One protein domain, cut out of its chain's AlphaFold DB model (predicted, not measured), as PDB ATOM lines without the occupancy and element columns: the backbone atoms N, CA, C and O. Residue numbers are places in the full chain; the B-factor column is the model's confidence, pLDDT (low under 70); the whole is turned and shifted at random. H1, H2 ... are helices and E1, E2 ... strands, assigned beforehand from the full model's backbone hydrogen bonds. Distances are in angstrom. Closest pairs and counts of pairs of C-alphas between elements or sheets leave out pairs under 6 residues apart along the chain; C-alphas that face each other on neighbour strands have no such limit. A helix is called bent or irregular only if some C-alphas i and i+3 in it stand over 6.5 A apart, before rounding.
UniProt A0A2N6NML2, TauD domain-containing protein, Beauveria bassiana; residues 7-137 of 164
ATOM      1  N   PRO A   7     102.454 115.988 130.347       95.38
ATOM      2  CA  PRO A   7     101.491 115.250 131.149       95.38
ATOM      3  C   PRO A   7     100.600 116.214 131.928       95.38
ATOM      4  O   PRO A   7     100.995 116.710 132.980       95.38
ATOM      5  N   PHE A   8      99.398 116.486 131.425       94.00
ATOM      6  CA  PHE A   8      98.410 117.320 132.109       94.00
ATOM      7  C   PHE A   8      97.661 116.506 133.153       94.00
ATOM      8  O   PHE A   8      96.957 115.554 132.815       94.00
ATOM      9  N   ASP A   9      97.802 116.909 134.411       93.06
ATOM     10  CA  ASP A   9      97.019 116.373 135.519       93.06
ATOM     11  C   ASP A   9      95.528 116.673 135.332       93.06
ATOM     12  O   ASP A   9      95.157 117.754 134.869       93.06
ATOM     13  N   THR A  10      94.679 115.721 135.699       89.06
ATOM     14  CA  THR A  10      93.220 115.885 135.691       89.06
ATOM     15  C   THR A  10      92.627 116.068 137.085       89.06
ATOM     16  O   THR A  10      91.416 116.242 137.198       89.06
ATOM     17  N   TYR A  11      93.464 116.050 138.131       86.56
ATOM     18  CA  TYR A  11      93.086 116.221 139.534       86.56
ATOM     19  C   TYR A  11      91.963 115.268 139.963       86.56
ATOM     20  O   TYR A  11      90.850 115.683 140.279       86.56
ATOM     21  N   GLY A  12      92.271 113.967 139.970       82.44
ATOM     22  CA  GLY A  12      91.372 112.922 140.472       82.44
ATOM     23  C   GLY A  12      90.353 112.380 139.465       82.44
ATOM     24  O   GLY A  12      89.548 111.528 139.835       82.44
ATOM     25  N   ARG A  13      90.382 112.820 138.198       84.06
ATOM     26  CA  ARG A  13      89.557 112.223 137.134       84.06
ATOM     27  C   ARG A  13      90.231 110.992 136.518       84.06
ATOM     28  O   ARG A  13      91.402 110.705 136.758       84.06
ATOM     29  N   SER A  14      89.468 110.259 135.708       84.44
ATOM     30  CA  SER A  14      89.957 109.122 134.924       84.44
ATOM     31  C   SER A  14      90.010 109.480 133.430       84.44
ATOM     32  O   SER A  14      89.005 109.959 132.897       84.44
ATOM     33  N   PRO A  15      91.140 109.268 132.728       88.56
ATOM     34  CA  PRO A  15      92.443 108.853 133.259       88.56
ATOM     35  C   PRO A  15      93.088 109.953 134.133       88.56
ATOM     36  O   PRO A  15      92.783 111.128 133.924       88.56
ATOM     37  N   PRO A  16      94.014 109.605 135.054       87.88
ATOM     38  CA  PRO A  16      94.604 110.552 136.012       87.88
ATOM     39  C   PRO A  16      95.357 111.706 135.342       87.88
ATOM     40  O   PRO A  16      95.377 112.823 135.858       87.88
ATOM     41  N   TYR A  17      95.930 111.461 134.166       92.81
ATOM     42  CA  TYR A  17      96.547 112.478 133.324       92.81
ATOM     43  C   TYR A  17      96.376 112.130 131.846       92.81
ATOM     44  O   TYR A  17      96.037 111.002 131.484       92.81
ATOM     45  N   TYR A  18      96.633 113.108 130.984       92.56
ATOM     46  CA  TYR A  18      96.675 112.920 129.539       92.56
ATOM     47  C   TYR A  18      97.742 113.820 128.922       92.56
ATOM     48  O   TYR A  18      98.041 114.898 129.438       92.56
ATOM     49  N   ASN A  19      98.320 113.377 127.806       94.56
ATOM     50  CA  ASN A  19      99.371 114.128 127.137       94.56
ATOM     51  C   ASN A  19      98.805 115.002 126.019       94.56
ATOM     52  O   ASN A  19      98.044 114.534 125.170       94.56
ATOM     53  N   ARG A  20      99.206 116.275 125.988       94.62
ATOM     54  CA  ARG A  20      98.898 117.186 124.875       94.62
ATOM     55  C   ARG A  20      99.955 118.272 124.737       94.62
ATOM     56  O   ARG A  20     100.773 118.462 125.625       94.62
ATOM     57  N   ALA A  21      99.960 118.984 123.615       95.56
ATOM     58  CA  ALA A  21     100.881 120.097 123.418       95.56
ATOM     59  C   ALA A  21     100.429 121.337 124.208       95.56
ATOM     60  O   ALA A  21      99.241 121.493 124.524       95.56
ATOM     61  N   LEU A  22     101.381 122.230 124.491       94.69
ATOM     62  CA  LEU A  22     101.130 123.515 125.161       94.69
ATOM     63  C   LEU A  22     100.743 124.622 124.174       94.69
ATOM     64  O   LEU A  22     100.032 125.564 124.529       94.69
ATOM     65  N   MET A  23     101.244 124.508 122.943       94.62
ATOM     66  CA  MET A  23     101.088 125.497 121.883       94.62
ATOM     67  C   MET A  23     100.691 124.821 120.579       94.62
ATOM     68  O   MET A  23     101.216 123.761 120.239       94.62
ATOM     69  N   TYR A  24      99.805 125.474 119.836       95.38
ATOM     70  CA  TYR A  24      99.319 125.017 118.540       95.38
ATOM     71  C   TYR A  24      99.360 126.180 117.562       95.38
ATOM     72  O   TYR A  24      99.043 127.306 117.931       95.38
ATOM     73  N   TYR A  25      99.700 125.906 116.308       95.38
ATOM     74  CA  TYR A  25      99.434 126.832 115.216       95.38
ATOM     75  C   TYR A  25      98.323 126.236 114.358       95.38
ATOM     76  O   TYR A  25      98.493 125.156 113.790       95.38
ATOM     77  N   TYR A  26      97.161 126.881 114.335       95.31
ATOM     78  CA  TYR A  26      95.964 126.355 113.685       95.31
ATOM     79  C   TYR A  26      95.100 127.494 113.144       95.31
ATOM     80  O   TYR A  26      94.960 128.521 113.800       95.31
ATOM     81  N   ASP A  27      94.549 127.329 111.936       94.94
ATOM     82  CA  ASP A  27      93.718 128.350 111.262       94.94
ATOM     83  C   ASP A  27      94.386 129.746 111.228       94.94
ATOM     84  O   ASP A  27      93.763 130.786 111.468       94.94
ATOM     85  N   SER A  28      95.702 129.744 110.976       95.56
ATOM     86  CA  SER A  28      96.590 130.915 110.973       95.56
ATOM     87  C   SER A  28      96.706 131.653 112.314       95.56
ATOM     88  O   SER A  28      97.049 132.835 112.341       95.56
ATOM     89  N   LYS A  29      96.438 130.978 113.437       95.38
ATOM     90  CA  LYS A  29      96.519 131.550 114.788       95.38
ATOM     91  C   LYS A  29      97.419 130.713 115.678       95.38
ATOM     92  O   LYS A  29      97.371 129.483 115.651       95.38
ATOM     93  N   LEU A  30      98.222 131.393 116.490       94.50
ATOM     94  CA  LEU A  30      98.937 130.765 117.592       94.50
ATOM     95  C   LEU A  30      97.976 130.640 118.777       94.50
ATOM     96  O   LEU A  30      97.463 131.642 119.269       94.50
ATOM     97  N   ILE A  31      97.741 129.409 119.218       95.38
ATOM     98  CA  ILE A  31      96.931 129.079 120.386       95.38
ATOM     99  C   ILE A  31      97.870 128.637 121.503       95.38
ATOM    100  O   ILE A  31      98.616 127.665 121.355       95.38
ATOM    101  N   THR A  32      97.787 129.319 122.639       92.94
ATOM    102  CA  THR A  32      98.445 128.951 123.893       92.94
ATOM    103  C   THR A  32      97.385 128.500 124.882       92.94
ATOM    104  O   THR A  32      96.499 129.274 125.229       92.94
ATOM    105  N   CYS A  33      97.451 127.253 125.335       89.06
ATOM    106  CA  CYS A  33      96.420 126.693 126.206       89.06
ATOM    107  C   CYS A  33      97.081 125.806 127.252       89.06
ATOM    108  O   CYS A  33      97.189 124.598 127.073       89.06
ATOM    109  N   PHE A  34      97.584 126.390 128.331       90.56
ATOM    110  CA  PHE A  34      98.082 125.615 129.461       90.56
ATOM    111  C   PHE A  34      98.132 126.470 130.723       90.56
ATOM    112  O   PHE A  34      98.279 127.689 130.668       90.56
ATOM    113  N   SER A  35      98.080 125.793 131.864       88.31
ATOM    114  CA  SER A  35      98.433 126.347 133.163       88.31
ATOM    115  C   SER A  35      99.621 125.570 133.712       88.31
ATOM    116  O   SER A  35      99.641 124.342 133.635       88.31
ATOM    117  N   ARG A  36     100.596 126.269 134.312       89.56
ATOM    118  CA  ARG A  36     101.716 125.613 135.011       89.56
ATOM    119  C   ARG A  36     101.209 124.657 136.092       89.56
ATOM    120  O   ARG A  36     101.768 123.580 136.249       89.56
ATOM    121  N   ARG A  37     100.103 125.006 136.757       89.31
ATOM    122  CA  ARG A  37      99.483 124.203 137.821       89.31
ATOM    123  C   ARG A  37      99.243 122.753 137.390       89.31
ATOM    124  O   ARG A  37      99.618 121.845 138.111       89.31
ATOM    125  N   LEU A  38      98.720 122.527 136.182       91.31
ATOM    126  CA  LEU A  38      98.422 121.175 135.680       91.31
ATOM    127  C   LEU A  38      99.671 120.328 135.379       91.31
ATOM    128  O   LEU A  38      99.562 119.115 135.216       91.31
ATOM    129  N   LEU A  39     100.839 120.962 135.263       94.12
ATOM    130  CA  LEU A  39     102.099 120.318 134.886       94.12
ATOM    131  C   LEU A  39     103.049 120.146 136.075       94.12
ATOM    132  O   LEU A  39     103.834 119.203 136.092       94.12
ATOM    133  N   VAL A  40     102.999 121.049 137.059       92.88
ATOM    134  CA  VAL A  40     103.938 121.051 138.196       92.88
ATOM    135  C   VAL A  40     103.270 121.133 139.573       92.88
ATOM    136  O   VAL A  40     103.961 121.031 140.577       92.88
ATOM    137  N   GLY A  41     101.942 121.266 139.647       90.31
ATOM    138  CA  GLY A  41     101.223 121.436 140.912       90.31
ATOM    139  C   GLY A  41     101.441 122.810 141.552       90.31
ATOM    140  O   GLY A  41     101.988 123.730 140.939       90.31
ATOM    141  N   HIS A  42     100.967 122.959 142.786       84.88
ATOM    142  CA  HIS A  42     101.159 124.133 143.635       84.88
ATOM    143  C   HIS A  42     101.317 123.691 145.094       84.88
ATOM    144  O   HIS A  42     100.383 123.751 145.889       84.88
ATOM    145  N   GLU A  43     102.507 123.209 145.434       80.50
ATOM    146  CA  GLU A  43     102.852 122.787 146.794       80.50
ATOM    147  C   GLU A  43     102.833 123.970 147.783       80.50
ATOM    148  O   GLU A  43     103.272 125.069 147.424       80.50
ATOM    149  N   PRO A  44     102.365 123.780 149.034       80.19
ATOM    150  CA  PRO A  44     101.772 122.556 149.600       80.19
ATOM    151  C   PRO A  44     100.251 122.416 149.374       80.19
ATOM    152  O   PRO A  44      99.635 121.475 149.862       80.19
ATOM    153  N   TYR A  45      99.615 123.377 148.701       81.06
ATOM    154  CA  TYR A  45      98.155 123.524 148.702       81.06
ATOM    155  C   TYR A  45      97.432 122.603 147.710       81.06
ATOM    156  O   TYR A  45      96.356 122.094 148.006       81.06
ATOM    157  N   GLU A  46      98.002 122.408 146.522       82.19
ATOM    158  CA  GLU A  46      97.441 121.591 145.443       82.19
ATOM    159  C   GLU A  46      98.561 120.777 144.765       82.19
ATOM    160  O   GLU A  46      99.001 121.120 143.656       82.19
ATOM    161  N   PRO A  47      99.067 119.717 145.423       88.12
ATOM    162  CA  PRO A  47     100.053 118.820 144.828       88.12
ATOM    163  C   PRO A  47      99.487 118.131 143.580       88.12
ATOM    164  O   PRO A  47      98.271 118.026 143.398       88.12
ATOM    165  N   ARG A  48     100.372 117.648 142.703       91.12
ATOM    166  CA  ARG A  48      99.949 116.816 141.567       91.12
ATOM    167  C   ARG A  48      99.488 115.442 142.038       91.12
ATOM    168  O   ARG A  48     100.015 114.905 143.013       91.12
ATOM    169  N   THR A  49      98.566 114.844 141.293       91.50
ATOM    170  CA  THR A  49      98.171 113.446 141.470       91.50
ATOM    171  C   THR A  49      99.416 112.557 141.410       91.50
ATOM    172  O   THR A  49     100.243 112.668 140.498       91.50
ATOM    173  N   GLN A  50      99.564 111.670 142.396       91.31
ATOM    174  CA  GLN A  50     100.716 110.776 142.484       91.31
ATOM    175  C   GLN A  50     100.819 109.862 141.255       91.31
ATOM    176  O   GLN A  50      99.817 109.411 140.703       91.31
ATOM    177  N   GLY A  51     102.053 109.575 140.837       90.88
ATOM    178  CA  GLY A  51     102.342 108.683 139.711       90.88
ATOM    179  C   GLY A  51     102.313 109.345 138.333       90.88
ATOM    180  O   GLY A  51     102.662 108.689 137.350       90.88
ATOM    181  N   ILE A  52     101.957 110.631 138.227       94.06
ATOM    182  CA  ILE A  52     102.105 111.345 136.957       94.06
ATOM    183  C   ILE A  52     103.586 111.681 136.720       94.06
ATOM    184  O   ILE A  52     104.235 112.206 137.629       94.06
ATOM    185  N   PRO A  53     104.136 111.435 135.513       94.31
ATOM    186  CA  PRO A  53     105.509 111.804 135.203       94.31
ATOM    187  C   PRO A  53     105.784 113.296 135.424       94.31
ATOM    188  O   PRO A  53     104.981 114.169 135.065       94.31
ATOM    189  N   GLY A  54     106.953 113.576 136.000       93.44
ATOM    190  CA  GLY A  54     107.514 114.919 136.044       93.44
ATOM    191  C   GLY A  54     107.918 115.408 134.652       93.44
ATOM    192  O   GLY A  54     107.996 114.636 133.694       93.44
ATOM    193  N   LEU A  55     108.184 116.706 134.550       95.62
ATOM    194  CA  LEU A  55     108.751 117.285 133.335       95.62
ATOM    195  C   LEU A  55     110.235 116.931 133.233       95.62
ATOM    196  O   LEU A  55     110.937 116.904 134.243       95.62
ATOM    197  N   ASN A  56     110.718 116.699 132.013       96.06
ATOM    198  CA  ASN A  56     112.161 116.642 131.778       96.06
ATOM    199  C   ASN A  56     112.784 118.052 131.805       96.06
ATOM    200  O   ASN A  56     112.075 119.059 131.767       96.06
ATOM    201  N   GLU A  57     114.115 118.117 131.841       97.12
ATOM    202  CA  GLU A  57     114.871 119.374 131.905       97.12
ATOM    203  C   GLU A  57     114.505 120.332 130.761       97.12
ATOM    204  O   GLU A  57     114.095 121.462 131.010       97.12
ATOM    205  N   ALA A  58     114.494 119.852 129.515       96.75
ATOM    206  CA  ALA A  58     114.135 120.672 128.355       96.75
ATOM    207  C   ALA A  58     112.684 121.199 128.408       96.75
ATOM    208  O   ALA A  58     112.381 122.289 127.919       96.75
ATOM    209  N   GLN A  59     111.756 120.431 128.984       96.94
ATOM    210  CA  GLN A  59     110.374 120.855 129.203       96.94
ATOM    211  C   GLN A  59     110.280 121.932 130.290       96.94
ATOM    212  O   GLN A  59     109.543 122.908 130.111       96.94
ATOM    213  N   ALA A  60     111.027 121.782 131.385       95.94
ATOM    214  CA  ALA A  60     111.110 122.781 132.446       95.94
ATOM    215  C   ALA A  60     111.717 124.097 131.923       95.94
ATOM    216  O   ALA A  60     111.095 125.153 132.056       95.94
ATOM    217  N   GLU A  61     112.844 124.022 131.210       97.12
ATOM    218  CA  GLU A  61     113.485 125.175 130.567       97.12
ATOM    219  C   GLU A  61     112.547 125.883 129.586       97.12
ATOM    220  O   GLU A  61     112.451 127.110 129.582       97.12
ATOM    221  N   ALA A  62     111.800 125.129 128.773       96.25
ATOM    222  CA  ALA A  62     110.849 125.714 127.834       96.25
ATOM    223  C   ALA A  62     109.711 126.465 128.547       96.25
ATOM    224  O   ALA A  62     109.287 127.527 128.080       96.25
ATOM    225  N   LEU A  63     109.213 125.950 129.677       95.12
ATOM    226  CA  LEU A  63     108.230 126.674 130.485       95.12
ATOM    227  C   LEU A  63     108.820 127.968 131.042       95.12
ATOM    228  O   LEU A  63     108.136 128.999 131.026       95.12
ATOM    229  N   ASP A  64     110.053 127.930 131.541       95.31
ATOM    230  CA  ASP A  64     110.740 129.090 132.108       95.31
ATOM    231  C   ASP A  64     111.060 130.146 131.061       95.31
ATOM    232  O   ASP A  64     110.753 131.320 131.281       95.31
ATOM    233  N   ALA A  65     111.504 129.745 129.873       96.19
ATOM    234  CA  ALA A  65     111.649 130.644 128.736       96.19
ATOM    235  C   ALA A  65     110.337 131.389 128.443       96.19
ATOM    236  O   ALA A  65     110.331 132.617 128.340       96.19
ATOM    237  N   VAL A  66     109.202 130.680 128.392       94.06
ATOM    238  CA  VAL A  66     107.893 131.324 128.193       94.06
ATOM    239  C   VAL A  66     107.543 132.275 129.329       94.06
ATOM    240  O   VAL A  66     107.033 133.361 129.063       94.06
ATOM    241  N   HIS A  67     107.829 131.916 130.579       93.19
ATOM    242  CA  HIS A  67     107.575 132.802 131.713       93.19
ATOM    243  C   HIS A  67     108.399 134.087 131.638       93.19
ATOM    244  O   HIS A  67     107.833 135.170 131.778       93.19
ATOM    245  N   PHE A  68     109.704 133.992 131.380       96.19
ATOM    246  CA  PHE A  68     110.573 135.164 131.300       96.19
ATOM    247  C   PHE A  68     110.229 136.055 130.104       96.19
ATOM    248  O   PHE A  68     110.172 137.276 130.253       96.19
ATOM    249  N   ILE A  69     109.914 135.468 128.946       95.69
ATOM    250  CA  ILE A  69     109.441 136.216 127.773       95.69
ATOM    251  C   ILE A  69     108.109 136.905 128.093       95.69
ATOM    252  O   ILE A  69     107.972 138.109 127.876       95.69
ATOM    253  N   ALA A  70     107.143 136.181 128.665       94.12
ATOM    254  CA  ALA A  70     105.853 136.751 129.036       94.12
ATOM    255  C   ALA A  70     106.002 137.878 130.068       94.12
ATOM    256  O   ALA A  70     105.355 138.906 129.922       94.12
ATOM    257  N   LYS A  71     106.883 137.730 131.069       94.56
ATOM    258  CA  LYS A  71     107.171 138.766 132.076       94.56
ATOM    259  C   LYS A  71     107.814 140.001 131.442       94.56
ATOM    260  O   LYS A  71     107.458 141.114 131.815       94.56
ATOM    261  N   LYS A  72     108.728 139.819 130.483       97.06
ATOM    262  CA  LYS A  72     109.388 140.916 129.755       97.06
ATOM    263  C   LYS A  72     108.406 141.733 128.910       97.06
ATOM    264  O   LYS A  72     108.581 142.940 128.785       97.06
ATOM    265  N   HIS A  73     107.393 141.081 128.340       95.69
ATOM    266  CA  HIS A  73     106.407 141.698 127.446       95.69
ATOM    267  C   HIS A  73     105.021 141.858 128.090       95.69
ATOM    268  O   HIS A  73     104.022 141.998 127.384       95.69
ATOM    269  N   GLU A  74     104.931 141.804 129.421       95.06
ATOM    270  CA  GLU A  74     103.642 141.847 130.105       95.06
ATOM    271  C   GLU A  74     102.995 143.234 130.022       95.06
ATOM    272  O   GLU A  74     103.649 144.265 130.173       95.06
ATOM    273  N   LEU A  75     101.673 143.250 129.870       93.62
ATOM    274  CA  LEU A  75     100.869 144.448 130.070       93.62
ATOM    275  C   LEU A  75     100.332 144.440 131.499       93.62
ATOM    276  O   LEU A  75      99.524 143.585 131.870       93.62
ATOM    277  N   ARG A  76     100.776 145.403 132.310       91.94
ATOM    278  CA  ARG A  76     100.243 145.595 133.661       91.94
ATOM    279  C   ARG A  76      99.019 146.489 133.598       91.94
ATOM    280  O   ARG A  76      99.099 147.632 133.164       91.94
ATOM    281  N   THR A  77      97.891 145.954 134.045       88.56
ATOM    282  CA  THR A  77      96.625 146.685 134.109       88.56
ATOM    283  C   THR A  77      96.118 146.698 135.541       88.56
ATOM    284  O   THR A  77      96.044 145.653 136.196       88.56
ATOM    285  N   VAL A  78      95.774 147.890 136.025       88.81
ATOM    286  CA  VAL A  78      95.066 148.073 137.295       88.81
ATOM    287  C   VAL A  78      93.589 147.778 137.045       88.81
ATOM    288  O   VAL A  78      93.064 148.149 136.000       88.81
ATOM    289  N   GLN A  79      92.942 147.063 137.965       87.94
ATOM    290  CA  GLN A  79      91.504 146.806 137.907       87.94
ATOM    291  C   GLN A  79      90.842 147.489 139.092       87.94
ATOM    292  O   GLN A  79      91.165 147.179 140.239       87.94
ATOM    293  N   MET A  80      89.918 148.391 138.796       90.12
ATOM    294  CA  MET A  80      89.102 149.091 139.772       90.12
ATOM    295  C   MET A  80      87.771 148.366 139.976       90.12
ATOM    296  O   MET A  80      87.348 147.527 139.175       90.12
ATOM    297  N   LYS A  81      87.091 148.674 141.082       90.00
ATOM    298  CA  LYS A  81      85.744 148.155 141.336       90.00
ATOM    299  C   LYS A  81      84.808 148.598 140.207       90.00
ATOM    300  O   LYS A  81      84.688 149.788 139.946       90.00
ATOM    301  N   GLY A  82      84.125 147.636 139.590       91.69
ATOM    302  CA  GLY A  82      83.230 147.866 138.450       91.69
ATOM    303  C   GLY A  82      83.874 147.607 137.086       91.69
ATOM    304  O   GLY A  82      83.146 147.427 136.115       91.69
ATOM    305  N   ASP A  83      85.204 147.500 137.007       94.38
ATOM    306  CA  ASP A  83      85.884 147.205 135.746       94.38
ATOM    307  C   ASP A  83      85.640 145.762 135.300       94.38
ATOM    308  O   ASP A  83      85.907 144.798 136.032       94.38
ATOM    309  N   ILE A  84      85.238 145.611 134.039       93.94
ATOM    310  CA  ILE A  84      85.049 144.320 133.377       93.94
ATOM    311  C   ILE A  84      86.187 144.105 132.379       93.94
ATOM    312  O   ILE A  84      86.485 144.970 131.558       93.94
ATOM    313  N   ARG A  85      86.824 142.930 132.437       91.69
ATOM    314  CA  ARG A  85      87.913 142.554 131.528       91.69
ATOM    315  C   ARG A  85      87.524 141.343 130.692       91.69
ATOM    316  O   ARG A  85      87.231 140.284 131.237       91.69
ATOM    317  N   PHE A  86      87.600 141.501 129.375       92.62
ATOM    318  CA  PHE A  86      87.463 140.411 128.416       92.62
ATOM    319  C   PHE A  86      88.848 139.957 127.962       92.62
ATOM    320  O   PHE A  86      89.667 140.768 127.534       92.62
ATOM    321  N   VAL A  87      89.111 138.657 128.065       92.12
ATOM    322  CA  VAL A  87      90.393 138.056 127.686       92.12
ATOM    323  C   VAL A  87      90.121 136.911 126.725       92.12
ATOM    324  O   VAL A  87      89.359 135.999 127.038       92.12
ATOM    325  N   ASN A  88      90.769 136.931 125.559       92.31
ATOM    326  CA  ASN A  88      90.793 135.762 124.690       92.31
ATOM    327  C   ASN A  88      91.750 134.722 125.290       92.31
ATOM    328  O   ASN A  88      92.969 134.844 125.155       92.31
ATOM    329  N   ASN A  89      91.187 133.699 125.938       90.94
ATOM    330  CA  ASN A  89      91.941 132.666 126.652       90.94
ATOM    331  C   ASN A  89      92.870 131.829 125.749       90.94
ATOM    332  O   ASN A  89      93.798 131.205 126.247       90.94
ATOM    333  N   MET A  90      92.645 131.814 124.430       91.88
ATOM    334  CA  MET A  90      93.511 131.094 123.488       91.88
ATOM    335  C   MET A  90      94.735 131.903 123.065       91.88
ATOM    336  O   MET A  90      95.743 131.319 122.671       91.88
ATOM    337  N   ALA A  91      94.642 133.231 123.112       91.94
ATOM    338  CA  ALA A  91      95.671 134.134 122.603       91.94
ATOM    339  C   ALA A  91      96.502 134.792 123.712       91.94
ATOM    340  O   ALA A  91      97.660 135.138 123.490       91.94
ATOM    341  N   ILE A  92      95.903 135.012 124.887       92.00
ATOM    342  CA  ILE A  92      96.489 135.819 125.957       92.00
ATOM    343  C   ILE A  92      96.625 134.983 127.226       92.00
ATOM    344  O   ILE A  92      95.641 134.594 127.858       92.00
ATOM    345  N   MET A  93      97.873 134.783 127.648       91.94
ATOM    346  CA  MET A  93      98.178 134.310 128.994       91.94
ATOM    347  C   MET A  93      97.929 135.433 130.000       91.94
ATOM    348  O   MET A  93      98.313 136.581 129.779       91.94
ATOM    349  N   HIS A  94      97.313 135.100 131.128       91.50
ATOM    350  CA  HIS A  94      96.982 136.061 132.172       91.50
ATOM    351  C   HIS A  94      97.415 135.536 133.540       91.50
ATOM    352  O   HIS A  94      97.452 134.332 133.791       91.50
ATOM    353  N   ARG A  95      97.757 136.456 134.443       89.25
ATOM    354  CA  ARG A  95      98.155 136.140 135.816       89.25
ATOM    355  C   ARG A  95      97.792 137.281 136.754       89.25
ATOM    356  O   ARG A  95      97.429 138.370 136.315       89.25
ATOM    357  N   ARG A  96      97.938 137.027 138.049       87.69
ATOM    358  CA  ARG A  96      97.902 138.044 139.104       87.69
ATOM    359  C   ARG A  96      99.236 138.047 139.843       87.69
ATOM    360  O   ARG A  96      99.885 137.003 139.913       87.69
ATOM    361  N   GLU A  97      99.626 139.192 140.385       86.19
ATOM    362  CA  GLU A  97     100.706 139.253 141.375       86.19
ATOM    363  C   GLU A  97     100.177 138.830 142.754       86.19
ATOM    364  O   GLU A  97      98.959 138.751 142.968       86.19
ATOM    365  N   ALA A  98     101.095 138.487 143.658       84.12
ATOM    366  CA  ALA A  98     100.751 138.211 145.045       84.12
ATOM    367  C   ALA A  98     100.227 139.493 145.706       84.12
ATOM    368  O   ALA A  98     100.726 140.583 145.437       84.12
ATOM    369  N   PHE A  99      99.216 139.352 146.552       81.31
ATOM    370  CA  PHE A  99      98.662 140.435 147.356       81.31
ATOM    371  C   PHE A  99      98.240 139.872 148.710       81.31
ATOM    372  O   PHE A  99      98.091 138.656 148.857       81.31
ATOM    373  N   VAL A 100      98.046 140.763 149.674       79.31
ATOM    374  CA  VAL A 100      97.501 140.452 150.994       79.31
ATOM    375  C   VAL A 100      96.205 141.239 151.125       79.31
ATOM    376  O   VAL A 100      96.154 142.399 150.720       79.31
ATOM    377  N   ASP A 101      95.146 140.600 151.612       78.56
ATOM    378  CA  ASP A 101      93.902 141.306 151.912       78.56
ATOM    379  C   ASP A 101      94.105 142.220 153.137       78.56
ATOM    380  O   ASP A 101      94.696 141.805 154.138       78.56
ATOM    381  N   GLU A 102      93.615 143.462 153.068       75.88
ATOM    382  CA  GLU A 102      93.747 144.460 154.138       75.88
ATOM    383  C   GLU A 102      92.377 144.832 154.736       75.88
ATOM    384  O   GLU A 102      91.479 145.336 154.057       75.88
ATOM    385  N   GLY A 103      92.224 144.626 156.048       69.25
ATOM    386  CA  GLY A 103      91.028 145.032 156.791       69.25
ATOM    387  C   GLY A 103      89.744 144.306 156.347       69.25
ATOM    388  O   GLY A 103      89.792 143.126 156.012       69.25
ATOM    389  N   PRO A 104      88.565 144.962 156.377       67.25
ATOM    390  CA  PRO A 104      87.297 144.341 155.978       67.25
ATOM    391  C   PRO A 104      87.083 144.289 154.453       67.25
ATOM    392  O   PRO A 104      86.033 143.827 154.000       67.25
ATOM    393  N   HIS A 105      88.024 144.798 153.652       67.69
ATOM    394  CA  HIS A 105      87.872 144.979 152.209       67.69
ATOM    395  C   HIS A 105      88.707 143.961 151.429       67.69
ATOM    396  O   HIS A 105      89.723 144.295 150.825       67.69
ATOM    397  N   ASN A 106      88.242 142.714 151.411       77.81
ATOM    398  CA  ASN A 106      88.882 141.656 150.632       77.81
ATOM    399  C   ASN A 106      88.588 141.817 149.139       77.81
ATOM    400  O   ASN A 106      87.502 142.256 148.736       77.81
ATOM    401  N   ARG A 107      89.535 141.401 148.295       81.44
ATOM    402  CA  ARG A 107      89.317 141.397 146.847       81.44
ATOM    403  C   ARG A 107      88.261 140.356 146.469       81.44
ATOM    404  O   ARG A 107      88.489 139.157 146.587       81.44
ATOM    405  N   HIS A 108      87.166 140.812 145.867       84.88
ATOM    406  CA  HIS A 108      86.145 139.948 145.274       84.88
ATOM    407  C   HIS A 108      86.135 140.101 143.750       84.88
ATOM    408  O   HIS A 108      86.035 141.209 143.224       84.88
ATOM    409  N   LEU A 109      86.312 138.988 143.035       85.38
ATOM    410  CA  LEU A 109      86.332 138.942 141.574       85.38
ATOM    411  C   LEU A 109      85.409 137.827 141.092       85.38
ATOM    412  O   LEU A 109      85.671 136.657 141.359       85.38
ATOM    413  N   VAL A 110      84.406 138.190 140.297       85.88
ATOM    414  CA  VAL A 110      83.575 137.228 139.567       85.88
ATOM    415  C   VAL A 110      84.236 136.931 138.223       85.88
ATOM    416  O   VAL A 110      84.617 137.849 137.493       85.88
ATOM    417  N   ARG A 111      84.399 135.646 137.890       86.31
ATOM    418  CA  ARG A 111      84.992 135.199 136.622       86.31
ATOM    419  C   ARG A 111      84.012 134.329 135.855       86.31
ATOM    420  O   ARG A 111      83.520 133.342 136.386       86.31
ATOM    421  N   MET A 112      83.828 134.654 134.581       87.06
ATOM    422  CA  MET A 112      82.998 133.894 133.654       87.06
ATOM    423  C   MET A 112      83.843 133.324 132.521       87.06
ATOM    424  O   MET A 112      84.736 133.996 132.005       87.06
ATOM    425  N   TRP A 113      83.524 132.096 132.123       87.25
ATOM    426  CA  TRP A 113      84.002 131.502 130.882       87.25
ATOM    427  C   TRP A 113      82.893 131.625 129.848       87.25
ATOM    428  O   TRP A 113      81.759 131.231 130.099       87.25
ATOM    429  N   LEU A 114      83.221 132.214 128.704       89.88
ATOM    430  CA  LEU A 114      82.275 132.468 127.628       89.88
ATOM    431  C   LEU A 114      82.702 131.670 126.400       89.88
ATOM    432  O   LEU A 114      83.868 131.725 126.005       89.88
ATOM    433  N   ASN A 115      81.753 130.971 125.783       89.81
ATOM    434  CA  ASN A 115      81.917 130.336 124.482       89.81
ATOM    435  C   ASN A 115      80.832 130.871 123.543       89.81
ATOM    436  O   ASN A 115      79.646 130.747 123.832       89.81
ATOM    437  N   ASN A 116      81.242 131.484 122.435       90.25
ATOM    438  CA  ASN A 116      80.342 131.870 121.353       90.25
ATOM    439  C   ASN A 116      80.668 130.990 120.147       90.25
ATOM    440  O   ASN A 116      81.671 131.226 119.478       90.25
ATOM    441  N   GLU A 117      79.822 130.004 119.861       87.38
ATOM    442  CA  GLU A 117      80.059 129.005 118.811       87.38
ATOM    443  C   GLU A 117      80.229 129.609 117.410       87.38
ATOM    444  O   GLU A 117      80.958 129.057 116.589       87.38
ATOM    445  N   MET A 118      79.623 130.772 117.144       90.12
ATOM    446  CA  MET A 118      79.733 131.455 115.851       90.12
ATOM    447  C   MET A 118      81.073 132.182 115.673       90.12
ATOM    448  O   MET A 118      81.535 132.353 114.546       90.12
ATOM    449  N   MET A 119      81.685 132.638 116.770       88.69
ATOM    450  CA  MET A 119      82.885 133.491 116.759       88.69
ATOM    451  C   MET A 119      84.129 132.798 117.330       88.69
ATOM    452  O   MET A 119      85.233 133.346 117.262       88.69
ATOM    453  N   CYS A 120      83.966 131.616 117.927       89.69
ATOM    454  CA  CYS A 120      85.049 130.863 118.540       89.69
ATOM    455  C   CYS A 120      86.089 130.470 117.484       89.69
ATOM    456  O   CYS A 120      85.764 130.091 116.356       89.69
ATOM    457  N   TRP A 121      87.368 130.562 117.847       92.50
ATOM    458  CA  TRP A 121      88.430 130.082 116.975       92.50
ATOM    459  C   TRP A 121      88.283 128.577 116.780       92.50
ATOM    460  O   TRP A 121      87.981 127.841 117.720       92.50
ATOM    461  N   LYS A 122      88.549 128.101 115.563       92.06
ATOM    462  CA  LYS A 122      88.540 126.664 115.304       92.06
ATOM    463  C   LYS A 122      89.592 125.988 116.183       92.06
ATOM    464  O   LYS A 122      90.737 126.433 116.255       92.06
ATOM    465  N   LEU A 123      89.208 124.888 116.821       91.81
ATOM    466  CA  LEU A 123      90.078 124.157 117.734       91.81
ATOM    467  C   LEU A 123      90.757 122.972 117.035       91.81
ATOM    468  O   LEU A 123      90.070 122.164 116.390       91.81
ATOM    469  N   PRO A 124      92.079 122.789 117.208       93.12
ATOM    470  CA  PRO A 124      92.739 121.562 116.790       93.12
ATOM    471  C   PRO A 124      92.166 120.377 117.582       93.12
ATOM    472  O   PRO A 124      91.839 120.500 118.765       93.12
ATOM    473  N   ARG A 125      92.066 119.204 116.941       92.19
ATOM    474  CA  ARG A 125      91.448 117.994 117.524       92.19
ATOM    475  C   ARG A 125      91.912 117.682 118.963       92.19
ATOM    476  O   ARG A 125      91.035 117.397 119.774       92.19
ATOM    477  N   PRO A 126      93.211 117.779 119.324       91.12
ATOM    478  CA  PRO A 126      93.673 117.495 120.687       91.12
ATOM    479  C   PRO A 126      93.109 118.420 121.776       91.12
ATOM    480  O   PRO A 126      93.056 118.021 122.933       91.12
ATOM    481  N   LEU A 127      92.682 119.641 121.430       90.81
ATOM    482  CA  LEU A 127      92.119 120.591 122.395       90.81
ATOM    483  C   LEU A 127      90.614 120.423 122.611       90.81
ATOM    484  O   LEU A 127      90.090 120.970 123.576       90.81
ATOM    485  N   ARG A 128      89.917 119.652 121.767       89.19
ATOM    486  CA  ARG A 128      88.463 119.473 121.895       89.19
ATOM    487  C   ARG A 128      88.069 118.833 123.222       89.19
ATOM    488  O   ARG A 128      87.095 119.265 123.812       89.19
ATOM    489  N   LEU A 129      88.855 117.875 123.724       84.94
ATOM    490  CA  LEU A 129      88.587 117.256 125.027       84.94
ATOM    491  C   LEU A 129      88.704 118.270 126.173       84.94
ATOM    492  O   LEU A 129      87.833 118.325 127.031       84.94
ATOM    493  N   ALA A 130      89.764 119.083 126.176       84.88
ATOM    494  CA  ALA A 130      89.945 120.125 127.186       84.88
ATOM    495  C   ALA A 130      88.834 121.185 127.108       84.88
ATOM    496  O   ALA A 130      88.369 121.664 128.133       84.88
ATOM    497  N   TRP A 131      88.376 121.516 125.897       89.19
ATOM    498  CA  TRP A 131      87.270 122.447 125.685       89.19
ATOM    499  C   TRP A 131      85.928 121.897 126.175       89.19
ATOM    500  O   TRP A 131      85.225 122.577 126.920       89.19
ATOM    501  N   ALA A 132      85.609 120.648 125.824       87.44
ATOM    502  CA  ALA A 132      84.402 119.960 126.272       87.44
ATOM    503  C   ALA A 132      84.352 119.866 127.806       87.44
ATOM    504  O   ALA A 132      83.323 120.123 128.407       87.44
ATOM    505  N   ARG A 133      85.487 119.652 128.483       81.94
ATOM    506  CA  ARG A 133      85.550 119.690 129.958       81.94
ATOM    507  C   ARG A 133      85.198 121.041 130.587       81.94
ATOM    508  O   ARG A 133      84.987 121.108 131.795       81.94
ATOM    509  N   VAL A 134      85.211 122.127 129.817       84.50
ATOM    510  CA  VAL A 134      84.845 123.460 130.309       84.50
ATOM    511  C   VAL A 134      83.386 123.781 130.001       84.50
ATOM    512  O   VAL A 134      82.721 124.364 130.852       84.50
ATOM    513  N   PHE A 135      82.896 123.424 128.811       87.12
ATOM    514  CA  PHE A 135      81.584 123.867 128.314       87.12
ATOM    515  C   PHE A 135      80.532 122.757 128.173       87.12
ATOM    516  O   PHE A 135      79.360 123.072 128.017       87.12
ATOM    517  N   GLU A 136      80.937 121.492 128.238       86.94
ATOM    518  CA  GLU A 136      80.107 120.290 128.045       86.94
ATOM    519  C   GLU A 136      80.256 119.322 129.244       86.94
ATOM    520  O   GLU A 136      80.073 118.114 129.113       86.94
ATOM    521  N   ASP A 137      80.675 119.830 130.411       81.50
ATOM    522  CA  ASP A 137      80.878 119.026 131.622       81.50
ATOM    523  C   ASP A 137      79.617 119.016 132.494       81.50
ATOM    524  O   ASP A 137      79.438 119.872 133.364       81.50
TER     525      ASP A 137
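AT A GLANCE: This is residues 7 to 137 of the 164 residues of the protein "TauD domain-containing protein" of Beauveria bassiana (UniProt A0A2N6NML2). There is little regular structure: two small strand hairpins, E1-E2 and E3-E4, lie between helices H2 and H3, and a long looping stretch, residues 73 to 124, reaches out to a free tip at residues 100 to 106. The 131 printed residues hold E1, E2, E3, E4, H1, H2, H3 in that order, a mixed class with 46 residues in named elements; both sheets are antiparallel. The whole is only just compact, close to loose, with radius of gyration 16.8 A and spans of 42 by 41 by 33 A.

HOW THE PARTS SIT: E1, residues 7 to 9, and E2, residues 17 to 20, form a hairpin, with N 8 and O 18 within hydrogen-bond range at 2.9 A. E2 runs on into E3, residues 23 to 26, at 49 degrees. E3 and E4, residues 29 to 32, form a hairpin, with N 31 and O 24 within range at 2.8 A. The closest C-alphas of E1 and H1, residues 37 to 40, are those of Asp 9 and Leu 38, 5.0 A apart. Every O i to N i+4 pair is within range in H2, residues 57 to 72, and 4 of 7 in H3, residues 125 to 135.

IN THESE COORDINATES: E1 begins at C-alpha 7 (101.491, 115.250, 131.149). H2 is 22.3 A long. H3, only just irregular with C-alphas 126 and 129 6.7 A apart, ends at C-alpha 135 (81.584, 123.867, 128.314).

THE WHOLE: The printed part has no cut. The links H1 to H2 and H2 to H3 are long. Residues 103 to 105 have pLDDT under 70.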